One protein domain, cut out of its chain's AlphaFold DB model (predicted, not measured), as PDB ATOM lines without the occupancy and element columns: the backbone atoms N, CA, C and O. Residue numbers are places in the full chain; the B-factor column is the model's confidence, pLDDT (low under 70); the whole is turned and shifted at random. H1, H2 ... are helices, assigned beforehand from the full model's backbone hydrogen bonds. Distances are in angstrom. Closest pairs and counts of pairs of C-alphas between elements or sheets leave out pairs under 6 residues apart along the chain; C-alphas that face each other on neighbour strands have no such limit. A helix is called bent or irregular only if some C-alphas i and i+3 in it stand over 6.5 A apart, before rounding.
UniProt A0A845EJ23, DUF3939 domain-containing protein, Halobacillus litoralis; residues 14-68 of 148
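Overview. This is residues 14 to 68 of the 148 residues of the protein "DUF3939 domain-containing protein" of Halobacillus litoralis (UniProt A0A845EJ23). One long helix, H1, lies along the length of the domain, with a shorter, uneven helix, H3, packed crosswise on its middle; the tiny helix H2 sits near the far end of H1, and loops make up much of the rest. Residues 31 to 36, of which 31 belongs to H1, stand free and stick out, and residues 58 to 68 form a last stretch with no named element. The printed part has 55 residues with three named helices, H1, H2 and H3 in chain order, and no named strand; its class is all helix, although under half of the residues are in named elements. It is compact, with a radius of gyration of the C-alphas of 10.5 A and spans of 32 by 22 by 17 A.

Arrangement. H1, residues 18 to 31, touches H3, residues 50 to 57; their closest C-alphas, those of Ala 24 and Tyr 56, are 5.0 A apart. Their lines are about perpendicular, at 84 degrees. H2, residues 38 to 41, is close to H1 but not clearly touching, with the closest C-alphas, those of Ala 29 and Leu 38, 6.2 A apart. H2 and H3 only just touch, with 3 pairs of C-alphas within 8 A; the closest are those of Ile 41 and Leu 52, 6.4 A apart. In H1 every O i to N i+4 pair is within hydrogen-bond range, in H3 2 of 4 are, and H2 is too short for such a pair.

Along the chain. H1 runs 19.8 A from C-alpha 18 at (163.685, 191.451, 153.428) to C-alpha 31 at (145.391, 196.784, 148.000). H3 measures 8.2 A and ends with C-alpha 57 at (155.765, 199.166, 156.703); it is irregular, with C-alphas 52 and 55 7.2 A apart. H2 measures 6.3 A from C-alpha 38 to C-alpha 41 and is neither bent nor irregular, but only just.

Size, cuts and confidence. The two C-alphas farthest apart, those of Asp 15 and Asp 35, are 32.2 A apart. The printed part has no cut, and the links H1 to H2 and H2 to H3 are short. The mean pLDDT of the printed part is 94.6, and no printed residue is under 70.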
ATOM      1  N   LYS A  14     163.686 202.146 161.023       92.50
ATOM      2  CA  LYS A  14     163.799 200.832 161.669       92.50
ATOM      3  C   LYS A  14     164.648 199.897 160.834       92.50
ATOM      4  O   LYS A  14     164.662 199.988 159.608       92.50
ATOM      5  N   ASP A  15     165.346 199.010 161.525       93.69
ATOM      6  CA  ASP A  15     165.975 197.873 160.877       93.69
ATOM      7  C   ASP A  15     164.870 196.886 160.496       93.69
ATOM      8  O   ASP A  15     164.063 196.495 161.343       93.69
ATOM      9  N   LEU A  16     164.758 196.592 159.206       94.25
ATOM     10  CA  LEU A  16     163.691 195.777 158.634       94.25
ATOM     11  C   LEU A  16     164.331 194.655 157.839       94.25
ATOM     12  O   LEU A  16     165.322 194.878 157.154       94.25
ATOM     13  N   SER A  17     163.751 193.462 157.914       95.62
ATOM     14  CA  SER A  17     164.221 192.333 157.118       95.62
ATOM     15  C   SER A  17     163.630 192.368 155.709       95.62
ATOM     16  O   SER A  17     162.533 192.899 155.495       95.62
ATOM     17  N   ILE A  18     164.271 191.684 154.757       95.44
ATOM     18  CA  ILE A  18     163.685 191.451 153.428       95.44
ATOM     19  C   ILE A  18     162.291 190.803 153.498       95.44
ATOM     20  O   ILE A  18     161.449 191.025 152.629       95.44
ATOM     21  N   HIS A  19     162.000 190.028 154.551       95.94
ATOM     22  CA  HIS A  19     160.684 189.427 154.760       95.94
ATOM     23  C   HIS A  19     159.615 190.464 155.125       95.94
ATOM     24  O   HIS A  19     158.472 190.330 154.685       95.94
ATOM     25  N   ASP A  20     159.964 191.490 155.902       95.75
ATOM     26  CA  ASP A  20     159.045 192.578 156.256       95.75
ATOM     27  C   ASP A  20     158.719 193.426 155.030       95.75
ATOM     28  O   ASP A  20     157.554 193.732 154.766       95.75
ATOM     29  N   VAL A  21     159.741 193.718 154.223       96.31
ATOM     30  CA  VAL A  21     159.584 194.423 152.948       96.31
ATOM     31  C   VAL A  21     158.736 193.606 151.980       96.31
ATOM     32  O   VAL A  21     157.772 194.130 151.430       96.31
ATOM     33  N   ARG A  22     158.995 192.300 151.847       96.62
ATOM     34  CA  ARG A  22     158.189 191.399 151.010       96.62
ATOM     35  C   ARG A  22     156.719 191.390 151.427       96.62
ATOM     36  O   ARG A  22     155.841 191.489 150.575       96.62
ATOM     37  N   LYS A  23     156.428 191.326 152.731       96.56
ATOM     38  CA  LYS A  23     155.049 191.417 153.244       96.56
ATOM     39  C   LYS A  23     154.394 192.750 152.886       96.56
ATOM     40  O   LYS A  23     153.233 192.755 152.488       96.56
ATOM     41  N   ALA A  24     155.118 193.860 153.010       96.44
ATOM     42  CA  ALA A  24     154.598 195.174 152.650       96.44
ATOM     43  C   ALA A  24     154.323 195.304 151.147       96.44
ATOM     44  O   ALA A  24     153.283 195.834 150.766       96.44
ATOM     45  N   VAL A  25     155.210 194.770 150.304       96.44
ATOM     46  CA  VAL A  25     155.028 194.719 148.850       96.44
ATOM     47  C   VAL A  25     153.796 193.892 148.478       96.44
ATOM     48  O   VAL A  25     152.979 194.360 147.690       96.44
ATOM     49  N   HIS A  26     153.602 192.712 149.076       96.00
ATOM     50  CA  HIS A  26     152.392 191.913 148.849       96.00
ATOM     51  C   HIS A  26     151.126 192.644 149.307       96.00
ATOM     52  O   HIS A  26     150.165 192.739 148.551       96.00
ATOM     53  N   ALA A  27     151.145 193.248 150.498       96.44
ATOM     54  CA  ALA A  27     150.004 194.008 151.000       96.44
ATOM     55  C   ALA A  27     149.668 195.224 150.114       96.44
ATOM     56  O   ALA A  27     148.494 195.546 149.927       96.44
ATOM     57  N   TYR A  28     150.677 195.880 149.531       95.94
ATOM     58  CA  TYR A  28     150.473 196.907 148.511       95.94
ATOM     59  C   TYR A  28     149.867 196.313 147.233       95.94
ATOM     60  O   TYR A  28     148.894 196.851 146.706       95.94
ATOM     61  N   ALA A  29     150.408 195.195 146.742       94.25
ATOM     62  CA  ALA A  29     149.948 194.535 145.523       94.25
ATOM     63  C   ALA A  29     148.478 194.088 145.598       94.25
ATOM     64  O   ALA A  29     147.776 194.180 144.584       94.25
ATOM     65  N   ASP A  30     148.029 193.669 146.784       95.06
ATOM     66  CA  ASP A  30     146.650 193.268 147.083       95.06
ATOM     67  C   ASP A  30     145.700 194.469 147.211       95.06
ATOM     68  O   ASP A  30     144.526 194.383 146.853       95.06
ATOM     69  N   ALA A  31     146.196 195.595 147.728       94.31
ATOM     70  CA  ALA A  31     145.391 196.784 148.000       94.31
ATOM     71  C   ALA A  31     145.323 197.778 146.827       94.31
ATOM     72  O   ALA A  31     144.406 198.602 146.781       94.31
ATOM     73  N   LYS A  32     146.293 197.750 145.903       93.56
ATOM     74  CA  LYS A  32     146.334 198.678 144.766       93.56
ATOM     75  C   LYS A  32     145.142 198.447 143.814       93.56
ATOM     76  O   LYS A  32     144.685 197.311 143.657       93.56
ATOM     77  N   PRO A  33     144.670 199.491 143.109       93.38
ATOM     78  CA  PRO A  33     143.701 199.333 142.026       93.38
ATOM     79  C   PRO A  33     144.193 198.364 140.940       93.38
ATOM     80  O   PRO A  33     145.393 198.237 140.701       93.38
ATOM     81  N   LYS A  34     143.269 197.670 140.262       89.25
ATOM     82  CA  LYS A  34     143.610 196.634 139.263       89.25
ATOM     83  C   LYS A  34     144.383 197.176 138.055       89.25
ATOM     84  O   LYS A  34     145.131 196.432 137.436       89.25
ATOM     85  N   ASP A  35     144.177 198.443 137.730       92.88
ATOM     86  CA  ASP A  35     144.802 199.181 136.634       92.88
ATOM     87  C   ASP A  35     146.179 199.763 136.994       92.88
ATOM     88  O   ASP A  35     146.905 200.206 136.107       92.88
ATOM     89  N   VAL A  36     146.568 199.735 138.272       91.56
ATOM     90  CA  VAL A  36     147.875 200.225 138.722       91.56
ATOM     91  C   VAL A  36     148.892 199.077 138.681       91.56
ATOM     92  O   VAL A  36     148.716 198.084 139.396       91.56
ATOM     93  N   PRO A  37     149.973 199.180 137.884       92.81
ATOM     94  CA  PRO A  37     150.998 198.148 137.840       92.81
ATOM     95  C   PRO A  37     151.838 198.152 139.120       92.81
ATOM     96  O   PRO A  37     152.070 199.196 139.731       92.81
ATOM     97  N   LEU A  38     152.329 196.972 139.519       93.56
ATOM     98  CA  LEU A  38     153.181 196.848 140.705       93.56
ATOM     99  C   LEU A  38     154.477 197.654 140.551       93.56
ATOM    100  O   LEU A  38     154.953 198.213 141.527       93.56
ATOM    101  N   SER A  39     154.994 197.808 139.332       94.25
ATOM    102  CA  SER A  39     156.216 198.568 139.049       94.25
ATOM    103  C   SER A  39     156.201 200.027 139.531       94.25
ATOM    104  O   SER A  39     157.257 200.638 139.588       94.25
ATOM    105  N   VAL A  40     155.045 200.607 139.887       95.44
ATOM    106  CA  VAL A  40     154.949 201.980 140.424       95.44
ATOM    107  C   VAL A  40     155.694 202.150 141.753       95.44
ATOM    108  O   VAL A  40     156.159 203.249 142.042       95.44
ATOM    109  N   ILE A  41     155.852 201.089 142.554       96.06
ATOM    110  CA  ILE A  41     156.647 201.157 143.796       96.06
ATOM    111  C   ILE A  41     158.149 200.991 143.558       96.06
ATOM    112  O   ILE A  41     158.907 200.998 144.522       96.06
ATOM    113  N   ILE A  42     158.576 200.806 142.308       97.38
ATOM    114  CA  ILE A  42     159.964 200.553 141.936       97.38
ATOM    115  C   ILE A  42     160.478 201.772 141.174       97.38
ATOM    116  O   ILE A  42     159.960 202.130 140.115       97.38
ATOM    117  N   LYS A  43     161.497 202.433 141.721       96.50
ATOM    118  CA  LYS A  43     162.114 203.609 141.102       96.50
ATOM    119  C   LYS A  43     163.013 203.212 139.931       96.50
ATOM    120  O   LYS A  43     163.273 202.039 139.678       96.50
ATOM    121  N   GLU A  44     163.497 204.212 139.201       93.31
ATOM    122  CA  GLU A  44     164.398 204.006 138.059       93.31
ATOM    123  C   GLU A  44     165.723 203.339 138.451       93.31
ATOM    124  O   GLU A  44     166.271 202.573 137.670       93.31
ATOM    125  N   ASP A  45     166.206 203.573 139.673       95.06
ATOM    126  CA  ASP A  45     167.401 202.925 140.231       95.06
ATOM    127  C   ASP A  45     167.109 201.565 140.895       95.06
ATOM    128  O   ASP A  45     167.952 201.038 141.621       95.06
ATOM    129  N   LEU A  46     165.907 201.019 140.667       97.12
ATOM    130  CA  LEU A  46     165.346 199.802 141.264       97.12
ATOM    131  C   LEU A  46     165.088 199.861 142.771       97.12
ATOM    132  O   LEU A  46     164.612 198.879 143.341       97.12
ATOM    133  N   SER A  47     165.359 200.985 143.438       97.25
ATOM    134  CA  SER A  47     165.025 201.124 144.854       97.25
ATOM    135  C   SER A  47     163.513 201.236 145.054       97.25
ATOM    136  O   SER A  47     162.777 201.743 144.202       97.25
ATOM    137  N   LEU A  48     163.027 200.766 146.202       97.00
ATOM    138  CA  LEU A  48     161.605 200.846 146.517       97.00
ATOM    139  C   LEU A  48     161.165 202.263 146.926       97.00
ATOM    140  O   LEU A  48     161.868 203.014 147.613       97.00
ATOM    141  N   ASP A  49     159.942 202.622 146.548       95.88
ATOM    142  CA  ASP A  49     159.274 203.825 147.021       95.88
ATOM    143  C   ASP A  49     158.657 203.603 148.410       95.88
ATOM    144  O   ASP A  49     157.523 203.142 148.578       95.88
ATOM    145  N   TYR A  50     159.416 203.979 149.440       94.38
ATOM    146  CA  TYR A  50     158.957 203.909 150.824       94.38
ATOM    147  C   TYR A  50     157.859 204.913 151.178       94.38
ATOM    148  O   TYR A  50     157.229 204.736 152.219       94.38
ATOM    149  N   GLU A  51     157.584 205.935 150.362       92.19
ATOM    150  CA  GLU A  51     156.392 206.762 150.576       92.19
ATOM    151  C   GLU A  51     155.123 205.979 150.234       92.19
ATOM    152  O   GLU A  51     154.134 206.067 150.964       92.19
ATOM    153  N   LEU A  52     155.168 205.165 149.175       93.56
ATOM    154  CA  LEU A  52     154.067 204.281 148.790       93.56
ATOM    155  C   LEU A  52     153.944 203.067 149.720       93.56
ATOM    156  O   LEU A  52     152.830 202.640 150.027       93.56
ATOM    157  N   LEU A  53     155.067 202.541 150.216       94.50
ATOM    158  CA  LEU A  53     155.078 201.405 151.147       94.50
ATOM    159  C   LEU A  53     154.876 201.797 152.619       94.50
ATOM    160  O   LEU A  53     154.576 200.933 153.447       94.50
ATOM    161  N   ALA A  54     154.984 203.083 152.963       91.94
ATOM    162  CA  ALA A  54     154.825 203.599 154.322       91.94
ATOM    163  C   ALA A  54     153.566 203.106 155.066       91.94
ATOM    164  O   ALA A  54     153.695 202.748 156.241       91.94
ATOM    165  N   PRO A  55     152.365 203.044 154.447       92.38
ATOM    166  CA  PRO A  55     151.163 202.551 155.122       92.38
ATOM    167  C   PRO A  55     151.276 201.091 155.587       92.38
ATOM    168  O   PRO A  55     150.646 200.709 156.575       92.38
ATOM    169  N   TYR A  56     152.096 200.293 154.901       93.94
ATOM    170  CA  TYR A  56     152.260 198.858 155.133       93.94
ATOM    171  C   TYR A  56     153.461 198.556 156.034       93.94
ATOM    172  O   TYR A  56     153.369 197.698 156.910       93.94
ATOM    173  N   LEU A  57     154.560 199.303 155.879       91.88
ATOM    174  CA  LEU A  57     155.765 199.166 156.703       91.88
ATOM    175  C   LEU A  57     155.640 199.854 158.066       91.88
ATOM    176  O   LEU A  57     156.256 199.421 159.038       91.88
ATOM    177  N   LYS A  58     154.869 200.950 158.147       89.88
ATOM    178  CA  LYS A  58     154.762 201.832 159.329       89.88
ATOM    179  C   LYS A  58     156.118 202.351 159.841       89.88
ATOM    180  O   LYS A  58     156.223 202.806 160.978       89.88
ATOM    181  N   ALA A  59     157.148 202.276 159.006       90.50
ATOM    182  CA  ALA A  59     158.523 202.666 159.270       90.50
ATOM    183  C   ALA A  59     159.246 202.886 157.936       90.50
ATOM    184  O   ALA A  59     158.776 202.439 156.888       90.50
ATOM    185  N   VAL A  60     160.393 203.558 157.987       90.56
ATOM    186  CA  VAL A  60     161.322 203.650 156.853       90.56
ATOM    187  C   VAL A  60     162.501 202.719 157.138       90.56
ATOM    188  O   VAL A  60     163.078 202.822 158.224       90.56
ATOM    189  N   PRO A  61     162.870 201.812 156.221       93.62
ATOM    190  CA  PRO A  61     164.051 200.977 156.400       93.62
ATOM    191  C   PRO A  61     165.331 201.793 156.627       93.62
ATOM    192  O   PRO A  61     165.502 202.877 156.064       93.62
ATOM    193  N   ILE A  62     166.238 201.281 157.462       94.25
ATOM    194  CA  ILE A  62     167.587 201.851 157.613       94.25
ATOM    195  C   ILE A  62     168.444 201.554 156.375       94.25
ATOM    196  O   ILE A  62     169.178 202.435 155.931       94.25
ATOM    197  N   GLN A  63     168.336 200.337 155.841       94.25
ATOM    198  CA  GLN A  63     169.011 199.874 154.625       94.25
ATOM    199  C   GLN A  63     168.048 199.947 153.439       94.25
ATOM    200  O   GLN A  63     166.839 199.820 153.647       94.25
ATOM    201  N   ASN A  64     168.543 200.148 152.213       95.31
ATOM    202  CA  ASN A  64     167.650 200.082 151.059       95.31
ATOM    203  C   ASN A  64     167.421 198.632 150.617       95.31
ATOM    204  O   ASN A  64     168.171 197.714 150.937       95.31
ATOM    205  N   PHE A  65     166.335 198.463 149.876       97.56
ATOM    206  CA  PHE A  65     165.931 197.234 149.232       97.56
ATOM    207  C   PHE A  65     165.640 197.564 147.778       97.56
ATOM    208  O   PHE A  65     165.103 198.637 147.468       97.56
ATOM    209  N   TYR A  66     165.985 196.626 146.908       98.00
ATOM    210  CA  TYR A  66     165.851 196.777 145.468       98.00
ATOM    211  C   TYR A  66     164.892 195.732 144.935       98.00
ATOM    212  O   TYR A  66     164.834 194.617 145.450       98.00
ATOM    213  N   MET A  67     164.141 196.085 143.904       97.12
ATOM    214  CA  MET A  67     163.221 195.173 143.247       97.12
ATOM    215  C   MET A  67     163.389 195.298 141.740       97.12
ATOM    216  O   MET A  67     163.350 196.409 141.219       97.12
ATOM    217  N   SER A  68     163.578 194.183 141.038       95.88
ATOM    218  CA  SER A  68     163.582 194.220 139.571       95.88
ATOM    219  C   SER A  68     162.186 194.589 139.068       95.88
ATOM    220  O   SER A  68     161.176 194.106 139.581       95.88
TER     221      SER A  68